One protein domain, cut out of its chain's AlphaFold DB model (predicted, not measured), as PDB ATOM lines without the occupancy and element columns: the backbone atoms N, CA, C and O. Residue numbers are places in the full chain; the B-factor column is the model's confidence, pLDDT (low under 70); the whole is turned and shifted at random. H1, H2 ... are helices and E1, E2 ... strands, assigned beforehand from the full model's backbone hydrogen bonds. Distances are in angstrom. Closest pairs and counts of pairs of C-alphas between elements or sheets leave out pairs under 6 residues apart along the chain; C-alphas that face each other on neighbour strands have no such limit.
ATOM      1  N   ILE A  34     156.708 200.444 101.073       98.25
ATOM      2  CA  ILE A  34     157.283 199.818 102.270       98.25
ATOM      3  C   ILE A  34     157.084 198.296 102.196       98.25
ATOM      4  O   ILE A  34     155.996 197.811 101.877       98.25
ATOM      5  N   GLY A  35     158.163 197.550 102.431       98.06
ATOM      6  CA  GLY A  35     158.234 196.096 102.285       98.06
ATOM      7  C   GLY A  35     158.368 195.599 100.842       98.06
ATOM      8  O   GLY A  35     158.485 194.398 100.632       98.06
ATOM      9  N   LYS A  36     158.345 196.476  99.828       98.44
ATOM     10  CA  LYS A  36     158.583 196.074  98.434       98.44
ATOM     11  C   LYS A  36     160.077 195.974  98.146       98.44
ATOM     12  O   LYS A  36     160.879 196.767  98.646       98.44
ATOM     13  N   CYS A  37     160.404 195.008  97.295       98.62
ATOM     14  CA  CYS A  37     161.763 194.678  96.915       98.62
ATOM     15  C   CYS A  37     162.045 195.122  95.478       98.62
ATOM     16  O   CYS A  37     161.175 195.057  94.601       98.62
ATOM     17  N   PHE A  38     163.270 195.580  95.243       98.56
ATOM     18  CA  PHE A  38     163.740 196.030  93.940       98.56
ATOM     19  C   PHE A  38     165.167 195.550  93.700       98.56
ATOM     20  O   PHE A  38     165.936 195.377  94.644       98.56
ATOM     21  N   LYS A  39     165.542 195.419  92.431       98.31
ATOM     22  CA  LYS A  39     166.935 195.308  91.998       98.31
ATOM     23  C   LYS A  39     167.273 196.409  91.008       98.31
ATOM     24  O   LYS A  39     166.434 196.844  90.219       98.31
ATOM     25  N   TYR A  40     168.510 196.867  91.070       96.88
ATOM     26  CA  TYR A  40     169.079 197.864  90.179       96.88
ATOM     27  C   TYR A  40     170.343 197.291  89.558       96.88
ATOM     28  O   TYR A  40     171.157 196.673  90.248       96.88
ATOM     29  N   ARG A  41     170.498 197.500  88.253       95.94
ATOM     30  CA  ARG A  41     171.679 197.066  87.520       95.94
ATOM     31  C   ARG A  41     172.795 198.089  87.731       95.94
ATOM     32  O   ARG A  41     172.741 199.186  87.175       95.94
ATOM     33  N   ASN A  42     173.754 197.742  88.581       96.56
ATOM     34  CA  ASN A  42     174.857 198.608  88.981       96.56
ATOM     35  C   ASN A  42     176.124 198.292  88.180       96.56
ATOM     36  O   ASN A  42     176.274 197.185  87.670       96.56
ATOM     37  N   SER A  43     177.019 199.266  88.067       96.19
ATOM     38  CA  SER A  43     178.325 199.112  87.431       96.19
ATOM     39  C   SER A  43     179.289 200.171  87.956       96.19
ATOM     40  O   SER A  43     178.885 201.174  88.552       96.19
ATOM     41  N   TYR A  44     180.574 200.000  87.659       93.06
ATOM     42  CA  TYR A  44     181.497 201.133  87.655       93.06
ATOM     43  C   TYR A  44     181.199 202.041  86.446       93.06
ATOM     44  O   TYR A  44     180.520 201.625  85.510       93.06
ATOM     45  N   SER A  45     181.639 203.304  86.481       86.12
ATOM     46  CA  SER A  45     181.163 204.394  85.604       86.12
ATOM     47  C   SER A  45     181.268 204.171  84.085       86.12
ATOM     48  O   SER A  45     180.660 204.935  83.340       86.12
ATOM     49  N   ALA A  46     181.999 203.156  83.622       89.25
ATOM     50  CA  ALA A  46     182.133 202.789  82.214       89.25
ATOM     51  C   ALA A  46     182.212 201.255  82.074       89.25
ATOM     52  O   ALA A  46     183.311 200.708  82.059       89.25
ATOM     53  N   PRO A  47     181.071 200.548  82.057       91.56
ATOM     54  CA  PRO A  47     181.047 199.122  81.753       91.56
ATOM     55  C   PRO A  47     181.271 198.907  80.250       91.56
ATOM     56  O   PRO A  47     180.658 199.592  79.428       91.56
ATOM     57  N   GLU A  48     182.137 197.964  79.898       93.88
ATOM     58  CA  GLU A  48     182.442 197.573  78.517       93.88
ATOM     59  C   GLU A  48     181.678 196.302  78.123       93.88
ATOM     60  O   GLU A  48     181.277 196.144  76.968       93.88
ATOM     61  N   GLU A  49     181.412 195.428  79.096       95.06
ATOM     62  CA  GLU A  49     180.758 194.135  78.892       95.06
ATOM     63  C   GLU A  49     179.695 193.818  79.956       95.06
ATOM     64  O   GLU A  49     179.542 194.502  80.968       95.06
ATOM     65  N   GLU A  50     178.911 192.759  79.727       93.62
ATOM     66  CA  GLU A  50     177.843 192.339  80.647       93.62
ATOM     67  C   GLU A  50     178.385 191.991  82.044       93.62
ATOM     68  O   GLU A  50     177.755 192.324  83.045       93.62
ATOM     69  N   SER A  51     179.570 191.382  82.117       92.88
ATOM     70  CA  SER A  51     180.277 191.021  83.355       92.88
ATOM     71  C   SER A  51     180.702 192.222  84.202       92.88
ATOM     72  O   SER A  51     181.007 192.054  85.383       92.88
ATOM     73  N   ASP A  52     180.699 193.436  83.644       95.00
ATOM     74  CA  ASP A  52     180.956 194.653  84.415       95.00
ATOM     75  C   ASP A  52     179.764 195.097  85.257       95.00
ATOM     76  O   ASP A  52     179.907 195.979  86.112       95.00
ATOM     77  N   TYR A  53     178.593 194.509  85.012       96.94
ATOM     78  CA  TYR A  53     177.385 194.788  85.759       96.94
ATOM     79  C   TYR A  53     177.154 193.761  86.859       96.94
ATOM     80  O   TYR A  53     177.447 192.576  86.733       96.94
ATOM     81  N   TRP A  54     176.533 194.224  87.934       97.44
ATOM     82  CA  TRP A  54     176.038 193.365  88.999       97.44
ATOM     83  C   TRP A  54     174.704 193.889  89.521       97.44
ATOM     84  O   TRP A  54     174.276 195.012  89.230       97.44
ATOM     85  N   TRP A  55     174.015 193.056  90.294       98.06
ATOM     86  CA  TRP A  55     172.744 193.424  90.900       98.06
ATOM     87  C   TRP A  55     172.955 194.045  92.276       98.06
ATOM     88  O   TRP A  55     173.632 193.486  93.138       98.06
ATOM     89  N   LEU A  56     172.326 195.197  92.479       98.06
ATOM     90  CA  LEU A  56     172.155 195.826  93.778       98.06
ATOM     91  C   LEU A  56     170.694 195.680  94.196       98.06
ATOM     92  O   LEU A  56     169.793 196.174  93.513       98.06
ATOM     93  N   TYR A  57     170.468 194.999  95.312       98.56
ATOM     94  CA  TYR A  57     169.144 194.655  95.818       98.56
ATOM     95  C   TYR A  57     168.708 195.637  96.897       98.56
ATOM     96  O   TYR A  57     169.528 196.091  97.687       98.56
ATOM     97  N   TYR A  58     167.417 195.955  96.938       98.56
ATOM     98  CA  TYR A  58     166.809 196.913  97.856       98.56
ATOM     99  C   TYR A  58     165.525 196.336  98.454       98.56
ATOM    100  O   TYR A  58     164.653 195.900  97.704       98.56
ATOM    101  N   LYS A  59     165.353 196.438  99.774       98.56
ATOM    102  CA  LYS A  59     164.073 196.245 100.476       98.56
ATOM    103  C   LYS A  59     163.703 197.550 101.163       98.56
ATOM    104  O   LYS A  59     164.434 198.034 102.028       98.56
ATOM    105  N   VAL A  60     162.597 198.163 100.743       98.44
ATOM    106  CA  VAL A  60     162.158 199.456 101.294       98.44
ATOM    107  C   VAL A  60     161.690 199.258 102.731       98.44
ATOM    108  O   VAL A  60     160.757 198.500 102.982       98.44
ATOM    109  N   ILE A  61     162.309 199.973 103.668       98.12
ATOM    110  CA  ILE A  61     162.015 199.871 105.103       98.12
ATOM    111  C   ILE A  61     161.131 201.016 105.596       98.12
ATOM    112  O   ILE A  61     160.294 200.820 106.471       98.12
ATOM    113  N   SER A  62     161.281 202.215 105.031       98.00
ATOM    114  CA  SER A  62     160.493 203.381 105.425       98.00
ATOM    115  C   SER A  62     160.521 204.473 104.355       98.00
ATOM    116  O   SER A  62     161.191 204.362 103.325       98.00
ATOM    117  N   VAL A  63     159.764 205.542 104.593       97.69
ATOM    118  CA  VAL A  63     159.755 206.757 103.775       97.69
ATOM    119  C   VAL A  63     159.839 207.948 104.716       97.69
ATOM    120  O   VAL A  63     159.102 208.009 105.701       97.69
ATOM    121  N   ASN A  64     160.740 208.888 104.440       95.75
ATOM    122  CA  ASN A  64     160.877 210.074 105.282       95.75
ATOM    123  C   ASN A  64     159.785 211.118 104.994       95.75
ATOM    124  O   ASN A  64     159.021 211.018 104.035       95.75
ATOM    125  N   ARG A  65     159.758 212.188 105.797       94.38
ATOM    126  CA  ARG A  65     158.789 213.293 105.663       94.38
ATOM    127  C   ARG A  65     158.801 214.015 104.307       94.38
ATOM    128  O   ARG A  65     157.851 214.723 104.000       94.38
ATOM    129  N   HIS A  66     159.862 213.857 103.514       94.31
ATOM    130  CA  HIS A  66     160.003 214.445 102.178       94.31
ATOM    131  C   HIS A  66     159.574 213.477 101.061       94.31
ATOM    132  O   HIS A  66     159.730 213.787  99.881       94.31
ATOM    133  N   GLY A  67     159.051 212.298 101.414       95.00
ATOM    134  CA  GLY A  67     158.645 211.277 100.453       95.00
ATOM    135  C   GLY A  67     159.813 210.488  99.858       95.00
ATOM    136  O   GLY A  67     159.626 209.831  98.840       95.00
ATOM    137  N   ILE A  68     161.013 210.541 100.448       96.06
ATOM    138  CA  ILE A  68     162.184 209.791  99.966       96.06
ATOM    139  C   ILE A  68     162.209 208.417 100.637       96.06
ATOM    140  O   ILE A  68     162.108 208.321 101.864       96.06
ATOM    141  N   CYS A  69     162.351 207.361  99.834       97.69
ATOM    142  CA  CYS A  69     162.443 205.991 100.320       97.69
ATOM    143  C   CYS A  69     163.766 205.757 101.051       97.69
ATOM    144  O   CYS A  69     164.827 206.200 100.610       97.69
ATOM    145  N   MET A  70     163.692 205.000 102.136       98.06
ATOM    146  CA  MET A  70     164.834 204.410 102.814       98.06
ATOM    147  C   MET A  70     164.749 202.897 102.651       98.06
ATOM    148  O   MET A  70     163.673 202.314 102.804       98.06
ATOM    149  N   ALA A  71     165.866 202.265 102.322       98.12
ATOM    150  CA  ALA A  71     165.944 200.827 102.122       98.12
ATOM    151  C   ALA A  71     167.147 200.232 102.843       98.12
ATOM    152  O   ALA A  71     168.182 200.887 102.992       98.12
ATOM    153  N   MET A  72     167.001 198.965 103.208       98.19
ATOM    154  CA  MET A  72     168.141 198.079 103.360       98.19
ATOM    155  C   MET A  72     168.560 197.638 101.957       98.19
ATOM    156  O   MET A  72     167.703 197.305 101.131       98.19
ATOM    157  N   ARG A  73     169.857 197.694 101.657       97.81
ATOM    158  CA  ARG A  73     170.393 197.286 100.360       97.81
ATOM    159  C   ARG A  73     171.668 196.476 100.499       97.81
ATOM    160  O   ARG A  73     172.435 196.683 101.439       97.81
ATOM    161  N   PHE A  74     171.900 195.592  99.541       98.50
ATOM    162  CA  PHE A  74     173.123 194.807  99.475       98.50
ATOM    163  C   PHE A  74     173.530 194.490  98.040       98.50
ATOM    164  O   PHE A  74     172.692 194.412  97.137       98.50
ATOM    165  N   GLN A  75     174.829 194.298  97.844       97.88
ATOM    166  CA  GLN A  75     175.423 193.908  96.570       97.88
ATOM    167  C   GLN A  75     176.718 193.130  96.787       97.88
ATOM    168  O   GLN A  75     177.404 193.317  97.795       97.88
ATOM    169  N   THR A  76     177.066 192.339  95.780       97.12
ATOM    170  CA  THR A  76     178.419 191.834  95.555       97.12
ATOM    171  C   THR A  76     178.865 192.378  94.208       97.12
ATOM    172  O   THR A  76     178.191 192.132  93.208       97.12
ATOM    173  N   ASP A  77     179.937 193.165  94.182       95.81
ATOM    174  CA  ASP A  77     180.448 193.710  92.923       95.81
ATOM    175  C   ASP A  77     181.205 192.654  92.098       95.81
ATOM    176  O   ASP A  77     181.445 191.528  92.545       95.81
ATOM    177  N   LYS A  78     181.628 193.031  90.887       94.25
ATOM    178  CA  LYS A  78     182.381 192.145  89.981       94.25
ATOM    179  C   LYS A  78     183.725 191.647  90.540       94.25
ATOM    180  O   LYS A  78     184.289 190.691  90.021       94.25
ATOM    181  N   HIS A  79     184.252 192.295  91.580       93.75
ATOM    182  CA  HIS A  79     185.493 191.921  92.257       93.75
ATOM    183  C   HIS A  79     185.241 191.115  93.541       93.75
ATOM    184  O   HIS A  79     186.176 190.854  94.296       93.75
ATOM    185  N   GLY A  80     183.991 190.720  93.806       93.19
ATOM    186  CA  GLY A  80     183.610 189.970  95.002       93.19
ATOM    187  C   GLY A  80     183.490 190.832  96.259       93.19
ATOM    188  O   GLY A  80     183.364 190.295  97.362       93.19
ATOM    189  N   ARG A  81     183.521 192.166  96.136       94.56
ATOM    190  CA  ARG A  81     183.341 193.060  97.280       94.56
ATOM    191  C   ARG A  81     181.878 193.068  97.691       94.56
ATOM    192  O   ARG A  81     181.006 193.464  96.923       94.56
ATOM    193  N   ILE A  82     181.642 192.694  98.942       96.50
ATOM    194  CA  ILE A  82     180.319 192.710  99.560       96.50
ATOM    195  C   ILE A  82     180.078 194.063 100.228       96.50
ATOM    196  O   ILE A  82     180.899 194.539 101.016       96.50
ATOM    197  N   GLU A  83     178.922 194.655  99.954       97.38
ATOM    198  CA  GLU A  83     178.429 195.848 100.635       97.38
ATOM    199  C   GLU A  83     177.009 195.598 101.138       97.38
ATOM    200  O   GLU A  83     176.153 195.124 100.392       97.38
ATOM    201  N   ILE A  84     176.765 195.911 102.412       97.56
ATOM    202  CA  ILE A  84     175.455 195.810 103.057       97.56
ATOM    203  C   ILE A  84     175.208 197.118 103.803       97.56
ATOM    204  O   ILE A  84     175.939 197.464 104.732       97.56
ATOM    205  N   GLU A  85     174.146 197.822 103.436       97.50
ATOM    206  CA  GLU A  85     173.721 199.059 104.081       97.50
ATOM    207  C   GLU A  85     172.303 198.883 104.613       97.50
ATOM    208  O   GLU A  85     171.367 198.637 103.858       97.50
ATOM    209  N   LYS A  86     172.131 199.014 105.931       94.81
ATOM    210  CA  LYS A  86     170.829 198.817 106.587       94.81
ATOM    211  C   LYS A  86     169.852 199.959 106.324       94.81
ATOM    212  O   LYS A  86     168.651 199.729 106.260       94.81
ATOM    213  N   GLU A  87     170.370 201.175 106.180       95.81
ATOM    214  CA  GLU A  87     169.576 202.391 106.040       95.81
ATOM    215  C   GLU A  87     170.205 203.299 104.992       95.81
ATOM    216  O   GLU A  87     171.121 204.077 105.271       95.81
ATOM    217  N   ARG A  88     169.712 203.204 103.757       96.62
ATOM    218  CA  ARG A  88     170.130 204.083 102.670       96.62
ATOM    219  C   ARG A  88     168.933 204.765 102.034       96.62
ATOM    220  O   ARG A  88     168.010 204.107 101.558       96.62
ATOM    221  N   TYR A  89     168.979 206.094 101.979       96.44
ATOM    222  CA  TYR A  89     168.030 206.866 101.188       96.44
ATOM    223  C   TYR A  89     168.296 206.691  99.698       96.44
ATOM    224  O   TYR A  89     169.442 206.763  99.246       96.44
ATOM    225  N   PHE A  90     167.227 206.504  98.935       94.44
ATOM    226  CA  PHE A  90     167.294 206.428  97.485       94.44
ATOM    227  C   PHE A  90     166.026 206.996  96.849       94.44
ATOM    228  O   PHE A  90     164.953 207.044  97.457       94.44
ATOM    229  N   VAL A  91     166.175 207.454  95.610       93.19
ATOM    230  CA  VAL A  91     165.069 207.924  94.778       93.19
ATOM    231  C   VAL A  91     164.816 206.853  93.735       93.19
ATOM    232  O   VAL A  91     165.707 206.525  92.955       93.19
ATOM    233  N   LEU A  92     163.608 206.295  93.742       90.19
ATOM    234  CA  LEU A  92     163.191 205.343  92.723       90.19
ATOM    235  C   LEU A  92     163.135 206.030  91.359       90.19
ATOM    236  O   LEU A  92     162.544 207.098  91.208       90.19
ATOM    237  N   SER A  93     163.740 205.378  90.376       91.25
ATOM    238  CA  SER A  93     163.653 205.717  88.961       91.25
ATOM    239  C   SER A  93     163.173 204.507  88.162       91.25
ATOM    240  O   SER A  93     163.034 203.403  88.690       91.25
ATOM    241  N   ASP A  94     162.948 204.713  86.872       91.62
ATOM    242  CA  ASP A  94     162.621 203.681  85.884       91.62
ATOM    243  C   ASP A  94     163.683 202.575  85.747       91.62
ATOM    244  O   ASP A  94     163.388 201.492  85.251       91.62
ATOM    245  N   ARG A  95     164.908 202.811  86.229       93.81
ATOM    246  CA  ARG A  95     165.996 201.820  86.234       93.81
ATOM    247  C   ARG A  95     165.848 200.737  87.306       93.81
ATOM    248  O   ARG A  95     166.600 199.765  87.292       93.81
ATOM    249  N   TYR A  96     164.939 200.919  88.263       96.81
ATOM    250  CA  TYR A  96     164.684 199.943  89.315       96.81
ATOM    251  C   TYR A  96     163.653 198.923  88.854       96.81
ATOM    252  O   TYR A  96     162.523 199.258  88.503       96.81
ATOM    253  N   ILE A  97     164.030 197.655  88.929       98.06
ATOM    254  CA  ILE A  97     163.162 196.537  88.584       98.06
ATOM    255  C   ILE A  97     162.548 196.024  89.878       98.06
ATOM    256  O   ILE A  97     163.262 195.606  90.787       98.06
ATOM    257  N   LYS A  98     161.220 196.062  89.977       98.25
ATOM    258  CA  LYS A  98     160.507 195.455  91.103       98.25
ATOM    259  C   LYS A  98     160.651 193.935  91.041       98.25
ATOM    260  O   LYS A  98     160.436 193.351  89.984       98.25
ATOM    261  N   ILE A  99     160.955 193.326  92.179       98.62
ATOM    262  CA  ILE A  99     161.097 191.874  92.334       98.62
ATOM    263  C   ILE A  99     160.163 191.357  93.428       98.62
ATOM    264  O   ILE A  99     159.561 192.143  94.174       98.62
ATOM    265  N   THR A 100     159.996 190.039  93.498       98.56
ATOM    266  CA  THR A 100     159.277 189.397  94.602       98.56
ATOM    267  C   THR A 100     160.108 189.452  95.885       98.56
ATOM    268  O   THR A 100     161.299 189.765  95.868       98.56
ATOM    269  N   GLU A 101     159.465 189.196  97.024       98.06
ATOM    270  CA  GLU A 101     160.197 189.019  98.281       98.06
ATOM    271  C   GLU A 101     161.064 187.757  98.229       98.06
ATOM    272  O   GLU A 101     162.216 187.820  98.619       98.06
ATOM    273  N   GLU A 102     160.568 186.672  97.633       98.44
ATOM    274  CA  GLU A 102     161.323 185.433  97.402       98.44
ATOM    275  C   GLU A 102     162.620 185.674  96.613       98.44
ATOM    276  O   GLU A 102     163.686 185.324  97.097       98.44
ATOM    277  N   GLU A 103     162.574 186.397  95.481       98.50
ATOM    278  CA  GLU A 103     163.788 186.753  94.721       98.50
ATOM    279  C   GLU A 103     164.802 187.550  95.561       98.50
ATOM    280  O   GLU A 103     166.011 187.466  95.338       98.50
ATOM    281  N   PHE A 104     164.320 188.376  96.493       98.50
ATOM    282  CA  PHE A 104     165.177 189.161  97.373       98.50
ATOM    283  C   PHE A 104     165.814 188.293  98.462       98.50
ATOM    284  O   PHE A 104     167.015 188.416  98.701       98.50
ATOM    285  N   GLU A 105     165.024 187.434  99.110       98.31
ATOM    286  CA  GLU A 105     165.506 186.530 100.156       98.31
ATOM    287  C   GLU A 105     166.468 185.480  99.571       98.31
ATOM    288  O   GLU A 105     167.531 185.262 100.141       98.31
ATOM    289  N   ASP A 106     166.210 184.951  98.370       98.31
ATOM    290  CA  ASP A 106     167.143 184.059  97.665       98.31
ATOM    291  C   ASP A 106     168.504 184.734  97.426       98.31
ATOM    292  O   ASP A 106     169.571 184.153  97.652       98.31
ATOM    293  N   ALA A 107     168.499 185.989  96.965       98.00
ATOM    294  CA  ALA A 107     169.728 186.752  96.770       98.00
ATOM    295  C   ALA A 107     170.453 187.024  98.102       98.00
ATOM    296  O   ALA A 107     171.689 187.028  98.149       98.00
ATOM    297  N   TRP A 108     169.700 187.231  99.182       97.94
ATOM    298  CA  TRP A 108     170.233 187.448 100.521       97.94
ATOM    299  C   TRP A 108     170.861 186.179 101.107       97.94
ATOM    300  O   TRP A 108     171.993 186.221 101.593       97.94
ATOM    301  N   ASP A 109     170.193 185.036 100.989       97.88
ATOM    302  CA  ASP A 109     170.698 183.746 101.457       97.88
ATOM    303  C   ASP A 109     171.981 183.349 100.719       97.88
ATOM    304  O   ASP A 109     172.965 182.940 101.344       97.88
ATOM    305  N   ASN A 110     172.042 183.580  99.404       95.88
ATOM    306  CA  ASN A 110     173.263 183.383  98.617       95.88
ATOM    307  C   ASN A 110     174.431 184.260  99.104       95.88
ATOM    308  O   ASN A 110     175.583 183.808  99.179       95.88
ATOM    309  N   LEU A 111     174.151 185.511  99.484       96.31
ATOM    310  CA  LEU A 111     175.152 186.391 100.080       96.31
ATOM    311  C   LEU A 111     175.643 185.844 101.429       96.31
ATOM    312  O   LEU A 111     176.851 185.802 101.677       96.31
ATOM    313  N   LEU A 112     174.729 185.400 102.295       95.19
ATOM    314  CA  LEU A 112     175.071 184.840 103.605       95.19
ATOM    315  C   LEU A 112     175.906 183.561 103.488       95.19
ATOM    316  O   LEU A 112     176.879 183.404 104.230       95.19
ATOM    317  N   LEU A 113     175.579 182.680 102.538       94.62
ATOM    318  CA  LEU A 113     176.381 181.494 102.228       94.62
ATOM    319  C   LEU A 113     177.805 181.880 101.817       94.62
ATOM    320  O   LEU A 113     178.767 181.320 102.344       94.62
ATOM    321  N   THR A 114     177.945 182.892 100.957       92.12
ATOM    322  CA  THR A 114     179.253 183.421 100.536       92.12
ATOM    323  C   THR A 114     180.055 183.941 101.733       92.12
ATOM    324  O   THR A 114     181.225 183.596 101.904       92.12
ATOM    325  N   ILE A 115     179.427 184.724 102.615       92.44
ATOM    326  CA  ILE A 115     180.075 185.254 103.826       92.44
ATOM    327  C   ILE A 115     180.508 184.120 104.765       92.44
ATOM    328  O   ILE A 115     181.611 184.159 105.313       92.44
ATOM    329  N   ASN A 116     179.651 183.122 104.975       91.88
ATOM    330  CA  ASN A 116     179.945 181.997 105.859       91.88
ATOM    331  C   ASN A 116     181.094 181.143 105.319       91.88
ATOM    332  O   ASN A 116     182.000 180.799 106.078       91.88
ATOM    333  N   PHE A 117     181.110 180.885 104.010       88.88
ATOM    334  CA  PHE A 117     182.220 180.215 103.342       88.88
ATOM    335  C   PHE A 117     183.541 180.964 103.570       88.88
ATOM    336  O   PHE A 117     184.502 180.380 104.071       88.88
ATOM    337  N   LEU A 118     183.575 182.277 103.315       87.44
ATOM    338  CA  LEU A 118     184.774 183.099 103.522       87.44
ATOM    339  C   LEU A 118     185.263 183.087 104.979       87.44
ATOM    340  O   LEU A 118     186.470 183.059 105.223       87.44
ATOM    341  N   LYS A 119     184.348 183.070 105.958       86.62
ATOM    342  CA  LYS A 119     184.707 182.959 107.381       86.62
ATOM    343  C   LYS A 119     185.387 181.630 107.704       86.62
ATOM    344  O   LYS A 119     186.396 181.645 108.403       86.62
ATOM    345  N   CYS A 120     184.872 180.509 107.200       79.56
ATOM    346  CA  CYS A 120     185.484 179.197 107.418       79.56
ATOM    347  C   CYS A 120     186.907 179.133 106.842       79.56
ATOM    348  O   CYS A 120     187.820 178.674 107.522       79.56
ATOM    349  N   PHE A 121     187.125 179.673 105.639       76.06
ATOM    350  CA  PHE A 121     188.463 179.745 105.036       76.06
ATOM    351  C   PHE A 121     189.424 180.641 105.826       76.06
ATOM    352  O   PHE A 121     190.577 180.273 106.043       76.06
ATOM    353  N   ALA A 122     188.957 181.800 106.293       73.38
ATOM    354  CA  ALA A 122     189.783 182.724 107.064       73.38
ATOM    355  C   ALA A 122     190.174 182.191 108.454       73.38
ATOM    356  O   ALA A 122     191.172 182.644 109.014       73.38
ATOM    357  N   ILE A 123     189.392 181.269 109.027       67.81
ATOM    358  CA  ILE A 123     189.739 180.578 110.276       67.81
ATOM    359  C   ILE A 123     190.844 179.548 110.009       67.81
ATOM    360  O   ILE A 123     191.856 179.574 110.700       67.81
ATOM    361  N   ASN A 124     190.711 178.737 108.956       61.22
ATOM    362  CA  ASN A 124     191.688 177.694 108.623       61.22
ATOM    363  C   ASN A 124     193.082 178.254 108.275       61.22
ATOM    364  O   ASN A 124     194.083 177.642 108.609       61.22
ATOM    365  N   LEU A 125     193.164 179.447 107.672       60.09
ATOM    366  CA  LEU A 125     194.442 180.114 107.363       60.09
ATOM    367  C   LEU A 125     195.157 180.725 108.584       60.09
ATOM    368  O   LEU A 125     196.257 181.248 108.439       60.09
ATOM    369  N   LYS A 126     194.528 180.745 109.766       59.28
ATOM    370  CA  LYS A 126     195.146 181.241 111.010       59.28
ATOM    371  C   LYS A 126     195.693 180.125 111.898       59.28
ATOM    372  O   LYS A 126     196.300 180.433 112.920       59.28
TER     373      LYS A 126
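What this domain is: This is residues 34 to 126 of the 128 residues of an uncharacterized protein of marine sediment metagenome (UniProt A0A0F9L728). A strongly twisted sheet of five strands has one long helix, H1, laid across one of its faces, while the other face is bare. Residues 116 to 126, of which 116 to 124 belong to H1, stick out beyond the sheet as an arm, and the loop of residues 45 to 50 sticks out between E1 and E2. The printed part has 93 residues, with five named strands and then one named helix, in the order E1 E2 E3 E4 E5 H1; the sheet's order is E4 - E3 - E2 - E1 - E5, all antiparallel, and the class is mixed, helices and strands. The whole is only just loose, close to compact, with a radius of gyration of the C-alphas of 14.9 A, and its elongated outline spans 49 by 31 by 22 A.

Where its parts are: E1, residues 37 to 43, begins with C-alpha 37 at (161.763, 194.678, 96.915) and is 19.6 A long. E2, residues 53 to 63, is the longest strand by residues, measures 27.9 A and bends by 57 degrees at residue 60. E3, residues 69 to 76, measures 21.9 A and bends by 53 degrees at residue 72. E4, residues 82 to 90, measures 19.0 A and bends by 87 degrees at residue 87. E5, residues 96 to 99, measures 9.3 A. H1, residues 101 to 124, is 35.0 A long, from C-alpha 101 at (160.197, 189.019, 98.281) to C-alpha 124 at (191.688, 177.694, 108.623).

How they stand to each other: E1 E2 E3 E4 form a meander, each strand the antiparallel neighbour of the one before. In the hairpin of E1 and E2, N 40 and O 56 are 2.8 A apart, within hydrogen-bond range. In the hairpin of E2 and E3, N 59 and O 72 are 2.8 A apart, and in that of E3 and E4, N 73 and O 85 are 2.8 A apart. E5, an edge strand, is the antiparallel neighbour of E1, with N 39 and O 97 2.8 A apart; E4, the other edge strand, is apart from E5. With H1 on one face of the sheet there are two layers, a helix layer and a strand layer. H1 has a height over the sheet of 10.7 A and runs across the strands, at 66 degrees to E2 on the local plane. It lies over E4, E3 and E2, and only just over E1, on which 3 of its C-alphas fall. The closest C-alphas of E2 and H1 are those of Tyr 57 and Phe 104, 7.0 A apart. In H1 every O i to N i+4 pair is within hydrogen-bond range.

The domain as a whole: The C-alphas of His 66 and Lys 126, the two farthest apart, are 49.1 A apart. Without the stretches that stand free, the body spans 36 by 24 by 19 A. The printed part has no cut and no long link; E1 to E2 is a short link and the others are tight. The mean pLDDT of the printed part is 93.7, and residues 123 to 126 are under 70.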